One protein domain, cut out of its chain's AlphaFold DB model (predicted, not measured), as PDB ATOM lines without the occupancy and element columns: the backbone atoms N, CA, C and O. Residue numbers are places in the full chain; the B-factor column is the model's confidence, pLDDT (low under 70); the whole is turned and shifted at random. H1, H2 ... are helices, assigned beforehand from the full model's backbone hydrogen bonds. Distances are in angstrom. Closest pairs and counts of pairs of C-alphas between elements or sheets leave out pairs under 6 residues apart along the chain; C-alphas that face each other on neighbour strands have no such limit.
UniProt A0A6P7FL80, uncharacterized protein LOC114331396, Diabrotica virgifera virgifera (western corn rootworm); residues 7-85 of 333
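What this domain is: This is residues 7 to 85 of the 333 residues of the protein "uncharacterized protein LOC114331396" of Diabrotica virgifera virgifera (western corn rootworm) (UniProt A0A6P7FL80). One long helix, H2, makes the long axis of a loose frame; H1 stands at about a right angle to it at its first end, making a corner, and after its last end the long link of residues 58 to 71 folds back to the short helices H3 and H4 beside its middle. Residues 9 to 14, 56 to 62 and 80 to 85 stick out from the rest. The printed part has 79 residues, with four named helices in the order H1, H2, H3, H4 and no named strand, and its class is all helix. The whole is loose, with a radius of gyration of the C-alphas of 16.2 A, and flat in outline, spanning 48 by 28 by 15 A.

Where its parts are: H1 is residues 11 to 25 and measures 21.1 A from first to last C-alpha, beginning with C-alpha 11 at (-79.927, -77.728, 17.878). H2, residues 30 to 57, is the longest helix and measures 41.2 A, from C-alpha 30 at (-92.866, -78.372, 20.355) to C-alpha 57 at (-95.246, -70.528, -20.044). H3 is residues 72 to 75. H4 is residues 77 to 83, 10.6 A long, and ends with C-alpha 83 at (-79.094, -72.606, -4.104).

How they stand to each other: H1 touches H2 with residues 18 to 22 alone, and H2 touches H1 with residues 30 to 34 alone. Their closest C-alphas, those of Gln 18 and Arg 30, are 5.9 A apart. The lines of H1 and H2 stand at 84 degrees, about perpendicular. H2 and H3 are close but not clearly touching, and their closest C-alphas, those of Phe 44 and Tyr 72, are 6.7 A apart. H2 and H4 are near each other, with 5 pairs of C-alphas within 10 A. H3 and H4 meet only through their link. H1 is apart from H3 and from H4. In H1 and H2 every O i to N i+4 pair is within hydrogen-bond range, in H4 2 of 3 are, and H3 is too short for such a pair.

The domain as a whole: The two C-alphas farthest apart, those of Asp 23 and Gly 59, are 48.9 A apart, and the first and last printed C-alphas, those of Asp 7 and Arg 85, are 17.6 A apart. The printed part has no cut. The links from H1 to H2 and from H3 to H4 are tight, and the link from H2 to H3, with 14 residues, is long. The mean pLDDT of the printed part is 86.5, and residues 57 to 64 and 81 to 85 are under 70.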
ATOM      1  N   ASP A   7     -76.996 -69.629  14.201       78.00
ATOM      2  CA  ASP A   7     -77.999 -69.882  15.230       78.00
ATOM      3  C   ASP A   7     -79.129 -70.789  14.735       78.00
ATOM      4  O   ASP A   7     -79.748 -71.508  15.520       78.00
ATOM      5  N   TYR A   8     -79.352 -70.836  13.420       78.75
ATOM      6  CA  TYR A   8     -80.335 -71.731  12.816       78.75
ATOM      7  C   TYR A   8     -79.871 -73.200  12.797       78.75
ATOM      8  O   TYR A   8     -80.691 -74.126  12.876       78.75
ATOM      9  N   LYS A   9     -78.555 -73.437  12.691       81.25
ATOM     10  CA  LYS A   9     -77.967 -74.788  12.675       81.25
ATOM     11  C   LYS A   9     -77.849 -75.381  14.077       81.25
ATOM     12  O   LYS A   9     -77.989 -76.599  14.222       81.25
ATOM     13  N   ASP A  10     -77.677 -74.544  15.094       91.94
ATOM     14  CA  ASP A  10     -77.619 -74.974  16.487       91.94
ATOM     15  C   ASP A  10     -78.924 -75.687  16.905       91.94
ATOM     16  O   ASP A  10     -80.046 -75.207  16.706       91.94
ATOM     17  N   ARG A  11     -78.792 -76.910  17.429       91.25
ATOM     18  CA  ARG A  11     -79.927 -77.728  17.878       91.25
ATOM     19  C   ARG A  11     -80.538 -77.178  19.167       91.25
ATOM     20  O   ARG A  11     -81.757 -77.282  19.318       91.25
ATOM     21  N   ILE A  12     -79.723 -76.607  20.052       93.69
ATOM     22  CA  ILE A  12     -80.145 -76.102  21.362       93.69
ATOM     23  C   ILE A  12     -80.960 -74.826  21.160       93.69
ATOM     24  O   ILE A  12     -82.156 -74.826  21.445       93.69
ATOM     25  N   LYS A  13     -80.381 -73.811  20.503       94.81
ATOM     26  CA  LYS A  13     -81.068 -72.536  20.215       94.81
ATOM     27  C   LYS A  13     -82.379 -72.719  19.456       94.81
ATOM     28  O   LYS A  13     -83.389 -72.092  19.763       94.81
ATOM     29  N   ARG A  14     -82.399 -73.624  18.474       92.25
ATOM     30  CA  ARG A  14     -83.621 -73.975  17.738       92.25
ATOM     31  C   ARG A  14     -84.667 -74.636  18.631       92.25
ATOM     32  O   ARG A  14     -85.861 -74.433  18.417       92.25
ATOM     33  N   GLY A  15     -84.238 -75.437  19.601       94.50
ATOM     34  CA  GLY A  15     -85.124 -76.023  20.592       94.50
ATOM     35  C   GLY A  15     -85.737 -74.984  21.523       94.50
ATOM     36  O   GLY A  15     -86.954 -74.999  21.710       94.50
ATOM     37  N   ASP A  16     -84.924 -74.049  22.003       96.44
ATOM     38  CA  ASP A  16     -85.360 -72.955  22.876       96.44
ATOM     39  C   ASP A  16     -86.306 -72.005  22.142       96.44
ATOM     40  O   ASP A  16     -87.365 -71.652  22.657       96.44
ATOM     41  N   ALA A  17     -86.008 -71.675  20.883       95.69
ATOM     42  CA  ALA A  17     -86.893 -70.876  20.041       95.69
ATOM     43  C   ALA A  17     -88.251 -71.562  19.810       95.69
ATOM     44  O   ALA A  17     -89.297 -70.913  19.837       95.69
ATOM     45  N   GLN A  18     -88.270 -72.885  19.607       95.81
ATOM     46  CA  GLN A  18     -89.525 -73.639  19.503       95.81
ATOM     47  C   GLN A  18     -90.308 -73.631  20.815       95.81
ATOM     48  O   GLN A  18     -91.533 -73.528  20.774       95.81
ATOM     49  N   GLN A  19     -89.623 -73.737  21.953       97.00
ATOM     50  CA  GLN A  19     -90.259 -73.660  23.265       97.00
ATOM     51  C   GLN A  19     -90.840 -72.262  23.515       97.00
ATOM     52  O   GLN A  19     -92.006 -72.140  23.874       97.00
ATOM     53  N   TYR A  20     -90.101 -71.206  23.170       97.44
ATOM     54  CA  TYR A  20     -90.600 -69.833  23.214       97.44
ATOM     55  C   TYR A  20     -91.891 -69.658  22.393       97.44
ATOM     56  O   TYR A  20     -92.834 -69.007  22.841       97.44
ATOM     57  N   LEU A  21     -91.981 -70.273  21.206       96.94
ATOM     58  CA  LEU A  21     -93.205 -70.250  20.395       96.94
ATOM     59  C   LEU A  21     -94.363 -71.024  21.041       96.94
ATOM     60  O   LEU A  21     -95.506 -70.568  20.967       96.94
ATOM     61  N   VAL A  22     -94.080 -72.167  21.673       97.81
ATOM     62  CA  VAL A  22     -95.062 -72.921  22.470       97.81
ATOM     63  C   VAL A  22     -95.640 -72.036  23.568       97.81
ATOM     64  O   VAL A  22     -96.860 -71.909  23.666       97.81
ATOM     65  N   ASP A  23     -94.782 -71.354  24.323       97.94
ATOM     66  CA  ASP A  23     -95.192 -70.559  25.478       97.94
ATOM     67  C   ASP A  23     -95.915 -69.270  25.073       97.94
ATOM     68  O   ASP A  23     -96.898 -68.880  25.715       97.94
ATOM     69  N   LYS A  24     -95.467 -68.629  23.987       97.75
ATOM     70  CA  LYS A  24     -96.044 -67.386  23.457       97.75
ATOM     71  C   LYS A  24     -97.418 -67.599  22.832       97.75
ATOM     72  O   LYS A  24     -98.335 -66.832  23.101       97.75
ATOM     73  N   TYR A  25     -97.559 -68.634  22.007       96.38
ATOM     74  CA  TYR A  25     -98.791 -68.906  21.260       96.38
ATOM     75  C   TYR A  25     -99.654 -70.001  21.892       96.38
ATOM     76  O   TYR A  25    -100.658 -70.400  21.306       96.38
ATOM     77  N   LYS A  26     -99.267 -70.489  23.079       95.88
ATOM     78  CA  LYS A  26     -99.954 -71.558  23.823       95.88
ATOM     79  C   LYS A  26    -100.185 -72.804  22.960       95.88
ATOM     80  O   LYS A  26    -101.247 -73.421  22.983       95.88
ATOM     81  N   LEU A  27     -99.176 -73.164  22.167       90.06
ATOM     82  CA  LEU A  27     -99.220 -74.331  21.288       90.06
ATOM     83  C   LEU A  27     -98.834 -75.561  22.106       90.06
ATOM     84  O   LEU A  27     -97.717 -75.632  22.586       90.06
ATOM     85  N   GLY A  28     -99.725 -76.542  22.256       91.88
ATOM     86  CA  GLY A  28     -99.575 -77.602  23.269       91.88
ATOM     87  C   GLY A  28     -98.266 -78.412  23.265       91.88
ATOM     88  O   GLY A  28     -97.937 -79.016  24.277       91.88
ATOM     89  N   SER A  29     -97.502 -78.452  22.167       95.88
ATOM     90  CA  SER A  29     -96.181 -79.097  22.153       95.88
ATOM     91  C   SER A  29     -95.228 -78.505  21.115       95.88
ATOM     92  O   SER A  29     -95.643 -78.009  20.062       95.88
ATOM     93  N   ARG A  30     -93.918 -78.682  21.344       95.50
ATOM     94  CA  ARG A  30     -92.866 -78.372  20.355       95.50
ATOM     95  C   ARG A  30     -93.067 -79.128  19.036       95.50
ATOM     96  O   ARG A  30     -92.770 -78.605  17.963       95.50
ATOM     97  N   LYS A  31     -93.630 -80.343  19.098       94.69
ATOM     98  CA  LYS A  31     -93.970 -81.154  17.919       94.69
ATOM     99  C   LYS A  31     -95.028 -80.463  17.053       94.69
ATOM    100  O   LYS A  31     -94.882 -80.443  15.833       94.69
ATOM    101  N   ALA A  32     -96.035 -79.833  17.660       95.19
ATOM    102  CA  ALA A  32     -97.050 -79.073  16.929       95.19
ATOM    103  C   ALA A  32     -96.447 -77.866  16.187       95.19
ATOM    104  O   ALA A  32     -96.761 -77.652  15.015       95.19
ATOM    105  N   VAL A  33     -95.528 -77.133  16.830       96.88
ATOM    106  CA  VAL A  33     -94.786 -76.024  16.199       96.88
ATOM    107  C   VAL A  33     -93.984 -76.524  14.998       96.88
ATOM    108  O   VAL A  33     -94.094 -75.972  13.905       96.88
ATOM    109  N   ASN A  34     -93.223 -77.607  15.169       94.69
ATOM    110  CA  ASN A  34     -92.423 -78.183  14.090       94.69
ATOM    111  C   ASN A  34     -93.298 -78.652  12.915       94.69
ATOM    112  O   ASN A  34     -92.982 -78.383  11.758       94.69
ATOM    113  N   ASN A  35     -94.436 -79.287  13.203       95.88
ATOM    114  CA  ASN A  35     -95.393 -79.693  12.176       95.88
ATOM    115  C   ASN A  35     -95.932 -78.487  11.398       95.88
ATOM    116  O   ASN A  35     -95.981 -78.539  10.173       95.88
ATOM    117  N   LYS A  36     -96.260 -77.376  12.073       95.62
ATOM    118  CA  LYS A  36     -96.688 -76.138  11.400       95.62
ATOM    119  C   LYS A  36     -95.589 -75.544  10.522       95.62
ATOM    120  O   LYS A  36     -95.870 -75.201   9.377       95.62
ATOM    121  N   ILE A  37     -94.348 -75.491  11.008       94.75
ATOM    122  CA  ILE A  37     -93.194 -75.037  10.215       94.75
ATOM    123  C   ILE A  37     -93.034 -75.905   8.958       94.75
ATOM    124  O   ILE A  37     -92.896 -75.367   7.860       94.75
ATOM    125  N   LYS A  38     -93.104 -77.236   9.094       94.31
ATOM    126  CA  LYS A  38     -93.050 -78.165   7.954       94.31
ATOM    127  C   LYS A  38     -94.191 -77.915   6.968       94.31
ATOM    128  O   LYS A  38     -93.926 -77.766   5.781       94.31
ATOM    129  N   SER A  39     -95.429 -77.792   7.448       95.62
ATOM    130  CA  SER A  39     -96.586 -77.503   6.594       95.62
ATOM    131  C   SER A  39     -96.433 -76.188   5.827       95.62
ATOM    132  O   SER A  39     -96.738 -76.150   4.637       95.62
ATOM    133  N   PHE A  40     -95.927 -75.126   6.466       95.88
ATOM    134  CA  PHE A  40     -95.681 -73.850   5.790       95.88
ATOM    135  C   PHE A  40     -94.606 -73.962   4.711       95.88
ATOM    136  O   PHE A  40     -94.801 -73.436   3.620       95.88
ATOM    137  N   ARG A  41     -93.515 -74.692   4.971       94.00
ATOM    138  CA  ARG A  41     -92.473 -74.949   3.963       94.00
ATOM    139  C   ARG A  41     -93.009 -75.730   2.775       94.00
ATOM    140  O   ARG A  41     -92.843 -75.304   1.639       94.00
ATOM    141  N   SER A  42     -93.698 -76.840   3.025       95.50
ATOM    142  CA  SER A  42     -94.290 -77.646   1.954       95.50
ATOM    143  C   SER A  42     -95.272 -76.831   1.110       95.50
ATOM    144  O   SER A  42     -95.241 -76.904  -0.117       95.50
ATOM    145  N   TYR A  43     -96.114 -76.014   1.751       95.69
ATOM    146  CA  TYR A  43     -97.038 -75.135   1.040       95.69
ATOM    147  C   TYR A  43     -96.305 -74.067   0.218       95.69
ATOM    148  O   TYR A  43     -96.662 -73.852  -0.940       95.69
ATOM    149  N   PHE A  44     -95.258 -73.459   0.783       95.62
ATOM    150  CA  PHE A  44     -94.404 -72.492   0.100       95.62
ATOM    151  C   PHE A  44     -93.795 -73.068  -1.180       95.62
ATOM    152  O   PHE A  44     -94.002 -72.490  -2.242       95.62
ATOM    153  N   HIS A  45     -93.118 -74.219  -1.115       94.31
ATOM    154  CA  HIS A  45     -92.489 -74.811  -2.303       94.31
ATOM    155  C   HIS A  45     -93.517 -75.161  -3.380       94.31
ATOM    156  O   HIS A  45     -93.282 -74.905  -4.559       94.31
ATOM    157  N   ARG A  46     -94.687 -75.681  -2.988       94.62
ATOM    158  CA  ARG A  46     -95.781 -75.958  -3.927       94.62
ATOM    159  C   ARG A  46     -96.252 -74.685  -4.636       94.62
ATOM    160  O   ARG A  46     -96.376 -74.678  -5.859       94.62
ATOM    161  N   LEU A  47     -96.490 -73.619  -3.873       93.50
ATOM    162  CA  LEU A  47     -96.933 -72.325  -4.394       93.50
ATOM    163  C   LEU A  47     -95.861 -71.687  -5.292       93.50
ATOM    164  O   LEU A  47     -96.170 -71.174  -6.363       93.50
ATOM    165  N   HIS A  48     -94.595 -71.756  -4.879       92.31
ATOM    166  CA  HIS A  48     -93.465 -71.215  -5.626       92.31
ATOM    167  C   HIS A  48     -93.239 -71.970  -6.946       92.31
ATOM    168  O   HIS A  48     -93.037 -71.342  -7.982       92.31
ATOM    169  N   ALA A  49     -93.362 -73.301  -6.948       90.94
ATOM    170  CA  ALA A  49     -93.303 -74.103  -8.169       90.94
ATOM    171  C   ALA A  49     -94.449 -73.766  -9.138       90.94
ATOM    172  O   ALA A  49     -94.244 -73.685 -10.348       90.94
ATOM    173  N   GLU A  50     -95.663 -73.538  -8.627       89.44
ATOM    174  CA  GLU A  50     -96.788 -73.084  -9.448       89.44
ATOM    175  C   GLU A  50     -96.536 -71.699 -10.052       89.44
ATOM    176  O   GLU A  50     -96.735 -71.516 -11.253       89.44
ATOM    177  N   TYR A  51     -96.042 -70.762  -9.244       87.75
ATOM    178  CA  TYR A  51     -95.671 -69.423  -9.689       87.75
ATOM    179  C   TYR A  51     -94.594 -69.463 -10.787       87.75
ATOM    180  O   TYR A  51     -94.762 -68.849 -11.840       87.75
ATOM    181  N   LYS A  52     -93.539 -70.270 -10.603       86.25
ATOM    182  CA  LYS A  52     -92.467 -70.450 -11.594       86.25
ATOM    183  C   LYS A  52     -92.984 -71.044 -12.908       86.25
ATOM    184  O   LYS A  52     -92.628 -70.552 -13.973       86.25
ATOM    185  N   ARG A  53     -93.863 -72.056 -12.853       84.31
ATOM    186  CA  ARG A  53     -94.473 -72.651 -14.062       84.31
ATOM    187  C   ARG A  53     -95.307 -71.646 -14.852       84.31
ATOM    188  O   ARG A  53     -95.207 -71.629 -16.073       84.31
ATOM    189  N   LYS A  54     -96.104 -70.816 -14.171       81.81
ATOM    190  CA  LYS A  54     -96.903 -69.767 -14.827       81.81
ATOM    191  C   LYS A  54     -96.007 -68.730 -15.506       81.81
ATOM    192  O   LYS A  54     -96.285 -68.349 -16.634       81.81
ATOM    193  N   ARG A  55     -94.891 -68.364 -14.867       77.62
ATOM    194  CA  ARG A  55     -93.903 -67.436 -15.432       77.62
ATOM    195  C   ARG A  55     -93.174 -67.986 -16.661       77.62
ATOM    196  O   ARG A  55     -92.879 -67.227 -17.569       77.62
ATOM    197  N   SER A  56     -92.869 -69.282 -16.704       74.19
ATOM    198  CA  SER A  56     -92.135 -69.874 -17.834       74.19
ATOM    199  C   SER A  56     -92.999 -70.179 -19.067       74.19
ATOM    200  O   SER A  56     -92.435 -70.486 -20.112       74.19
ATOM    201  N   GLY A  57     -94.332 -70.149 -18.956       65.75
ATOM    202  CA  GLY A  57     -95.246 -70.528 -20.044       65.75
ATOM    203  C   GLY A  57     -95.947 -69.364 -20.747       65.75
ATOM    204  O   GLY A  57     -96.390 -69.527 -21.881       65.75
ATOM    205  N   ASP A  58     -96.053 -68.209 -20.097       58.66
ATOM    206  CA  ASP A  58     -96.683 -67.021 -20.664       58.66
ATOM    207  C   ASP A  58     -95.564 -66.119 -21.189       58.66
ATOM    208  O   ASP A  58     -94.837 -65.509 -20.413       58.66
ATOM    209  N   GLY A  59     -95.346 -66.086 -22.506       58.25
ATOM    210  CA  GLY A  59     -94.275 -65.310 -23.158       58.25
ATOM    211  C   GLY A  59     -94.415 -63.786 -23.028       58.25
ATOM    212  O   GLY A  59     -93.847 -63.045 -23.828       58.25
ATOM    213  N   ARG A  60     -95.202 -63.320 -22.057       57.91
ATOM    214  CA  ARG A  60     -95.340 -61.929 -21.658       57.91
ATOM    215  C   ARG A  60     -94.495 -61.700 -20.418       57.91
ATOM    216  O   ARG A  60     -94.765 -62.243 -19.355       57.91
ATOM    217  N   ASP A  61     -93.505 -60.831 -20.563       57.31
ATOM    218  CA  ASP A  61     -92.663 -60.310 -19.478       57.31
ATOM    219  C   ASP A  61     -93.440 -59.358 -18.534       57.31
ATOM    220  O   ASP A  61     -92.866 -58.620 -17.734       57.31
ATOM    221  N   ASP A  62     -94.773 -59.365 -18.627       61.00
ATOM    222  CA  ASP A  62     -95.664 -58.596 -17.777       61.00
ATOM    223  C   ASP A  62     -95.689 -59.268 -16.403       61.00
ATOM    224  O   ASP A  62     -96.161 -60.397 -16.246       61.00
ATOM    225  N   ALA A  63     -95.122 -58.581 -15.411       63.19
ATOM    226  CA  ALA A  63     -94.972 -59.038 -14.038       63.19
ATOM    227  C   ALA A  63     -96.249 -59.718 -13.512       63.19
ATOM    228  O   ALA A  63     -97.215 -59.057 -13.125       63.19
ATOM    229  N   LEU A  64     -96.245 -61.056 -13.488       66.69
ATOM    230  CA  LEU A  64     -97.339 -61.833 -12.918       66.69
ATOM    231  C   LEU A  64     -97.574 -61.377 -11.475       66.69
ATOM    232  O   LEU A  64     -96.599 -61.277 -10.714       66.69
ATOM    233  N   PRO A  65     -98.841 -61.155 -11.081       75.38
ATOM    234  CA  PRO A  65     -99.161 -60.770  -9.721       75.38
ATOM    235  C   PRO A  65     -98.580 -61.806  -8.763       75.38
ATOM    236  O   PRO A  65     -98.683 -63.021  -8.979       75.38
ATOM    237  N   GLU A  66     -97.913 -61.311  -7.725       80.88
ATOM    238  CA  GLU A  66     -97.355 -62.158  -6.682       80.88
ATOM    239  C   GLU A  66     -98.452 -63.081  -6.123       80.88
ATOM    240  O   GLU A  66     -99.627 -62.699  -6.063       80.88
ATOM    241  N   PRO A  67     -98.104 -64.305  -5.695       86.62
ATOM    242  CA  PRO A  67     -99.079 -65.202  -5.099       86.62
ATOM    243  C   PRO A  67     -99.807 -64.515  -3.937       86.62
ATOM    244  O   PRO A  67     -99.159 -63.956  -3.053       86.62
ATOM    245  N   ASN A  68    -101.142 -64.618  -3.898       86.75
ATOM    246  CA  ASN A  68    -102.004 -64.060  -2.842       86.75
ATOM    247  C   ASN A  68    -101.877 -64.820  -1.502       86.75
ATOM    248  O   ASN A  68    -102.854 -65.170  -0.841       86.75
ATOM    249  N   TRP A  69    -100.656 -65.169  -1.117       93.56
ATOM    250  CA  TRP A  69    -100.354 -65.766   0.165       93.56
ATOM    251  C   TRP A  69     -99.477 -64.794   0.937       93.56
ATOM    252  O   TRP A  69     -98.311 -64.605   0.604       93.56
ATOM    253  N   PHE A  70    -100.039 -64.197   1.990       93.75
ATOM    254  CA  PHE A  70     -99.384 -63.144   2.776       93.75
ATOM    255  C   PHE A  70     -97.989 -63.536   3.288       93.75
ATOM    256  O   PHE A  70     -97.140 -62.674   3.488       93.75
ATOM    257  N   LEU A  71     -97.740 -64.835   3.489       92.75
ATOM    258  CA  LEU A  71     -96.474 -65.357   3.999       92.75
ATOM    259  C   LEU A  71     -95.418 -65.589   2.905       92.75
ATOM    260  O   LEU A  71     -94.264 -65.856   3.224       92.75
ATOM    261  N   TYR A  72     -95.791 -65.482   1.626       93.69
ATOM    262  CA  TYR A  72     -94.914 -65.793   0.497       93.69
ATOM    263  C   TYR A  72     -93.652 -64.927   0.494       93.69
ATOM    264  O   TYR A  72     -92.550 -65.470   0.504       93.69
ATOM    265  N   LYS A  73     -93.805 -63.595   0.580       91.56
ATOM    266  CA  LYS A  73     -92.673 -62.648   0.604       91.56
ATOM    267  C   LYS A  73     -91.716 -62.921   1.763       91.56
ATOM    268  O   LYS A  73     -90.505 -62.867   1.599       91.56
ATOM    269  N   TYR A  74     -92.268 -63.266   2.925       92.62
ATOM    270  CA  TYR A  74     -91.493 -63.535   4.136       92.62
ATOM    271  C   TYR A  74     -90.753 -64.872   4.107       92.62
ATOM    272  O   TYR A  74     -89.883 -65.081   4.944       92.62
ATOM    273  N   LEU A  75     -91.090 -65.779   3.186       92.31
ATOM    274  CA  LEU A  75     -90.482 -67.107   3.062       92.31
ATOM    275  C   LEU A  75     -89.547 -67.233   1.852       92.31
ATOM    276  O   LEU A  75     -88.953 -68.293   1.675       92.31
ATOM    277  N   LEU A  76     -89.364 -66.171   1.059       90.94
ATOM    278  CA  LEU A  76     -88.454 -66.170  -0.096       90.94
ATOM    279  C   LEU A  76     -87.018 -66.553   0.282       90.94
ATOM    280  O   LEU A  76     -86.385 -67.297  -0.458       90.94
ATOM    281  N   PHE A  77     -86.561 -66.167   1.478       88.75
ATOM    282  CA  PHE A  77     -85.223 -66.497   1.991       88.75
ATOM    283  C   PHE A  77     -84.936 -68.008   2.077       88.75
ATOM    284  O   PHE A  77     -83.785 -68.414   2.227       88.75
ATOM    285  N   ILE A  78     -85.968 -68.861   2.037       89.12
ATOM    286  CA  ILE A  78     -85.788 -70.317   2.004       89.12
ATOM    287  C   ILE A  78     -85.049 -70.735   0.727       89.12
ATOM    288  O   ILE A  78     -84.226 -71.645   0.789       89.12
ATOM    289  N   LEU A  79     -85.302 -70.051  -0.393       87.69
ATOM    290  CA  LEU A  79     -84.702 -70.354  -1.695       87.69
ATOM    291  C   LEU A  79     -83.217 -69.984  -1.727       87.69
ATOM    292  O   LEU A  79     -82.397 -70.801  -2.141       87.69
ATOM    293  N   ASP A  80     -82.861 -68.825  -1.163       80.56
ATOM    294  CA  ASP A  80     -81.471 -68.357  -1.028       80.56
ATOM    295  C   ASP A  80     -80.582 -69.382  -0.287       80.56
ATOM    296  O   ASP A  80     -79.367 -69.473  -0.487       80.56
ATOM    297  N   GLY A  81     -81.188 -70.175   0.605       69.62
ATOM    298  CA  GLY A  81     -80.516 -71.239   1.349       69.62
ATOM    299  C   GLY A  81     -80.357 -72.562   0.604       69.62
ATOM    300  O   GLY A  81     -79.485 -73.350   0.976       69.62
ATOM    301  N   GLU A  82     -81.192 -72.831  -0.400       67.00
ATOM    302  CA  GLU A  82     -81.158 -74.067  -1.189       67.00
ATOM    303  C   GLU A  82     -80.150 -73.978  -2.337       67.00
ATOM    304  O   GLU A  82     -79.393 -74.927  -2.544       67.00
ATOM    305  N   GLU A  83     -80.053 -72.826  -3.007       60.50
ATOM    306  CA  GLU A  83     -79.094 -72.606  -4.104       60.50
ATOM    307  C   GLU A  83     -77.633 -72.734  -3.639       60.50
ATOM    308  O   GLU A  83     -76.781 -73.260  -4.347       60.50
ATOM    309  N   ASN A  84     -77.345 -72.371  -2.388       57.03
ATOM    310  CA  ASN A  84     -76.015 -72.549  -1.797       57.03
ATOM    311  C   ASN A  84     -75.700 -74.003  -1.395       57.03
ATOM    312  O   ASN A  84     -74.550 -74.326  -1.090       57.03
ATOM    313  N   ARG A  85     -76.698 -74.895  -1.361       57.28
ATOM    314  CA  ARG A  85     -76.504 -76.323  -1.054       57.28
ATOM    315  C   ARG A  85     -76.335 -77.178  -2.307       57.28
ATOM    316  O   ARG A  85     -75.722 -78.236  -2.201       57.28
TER     317      ARG A  85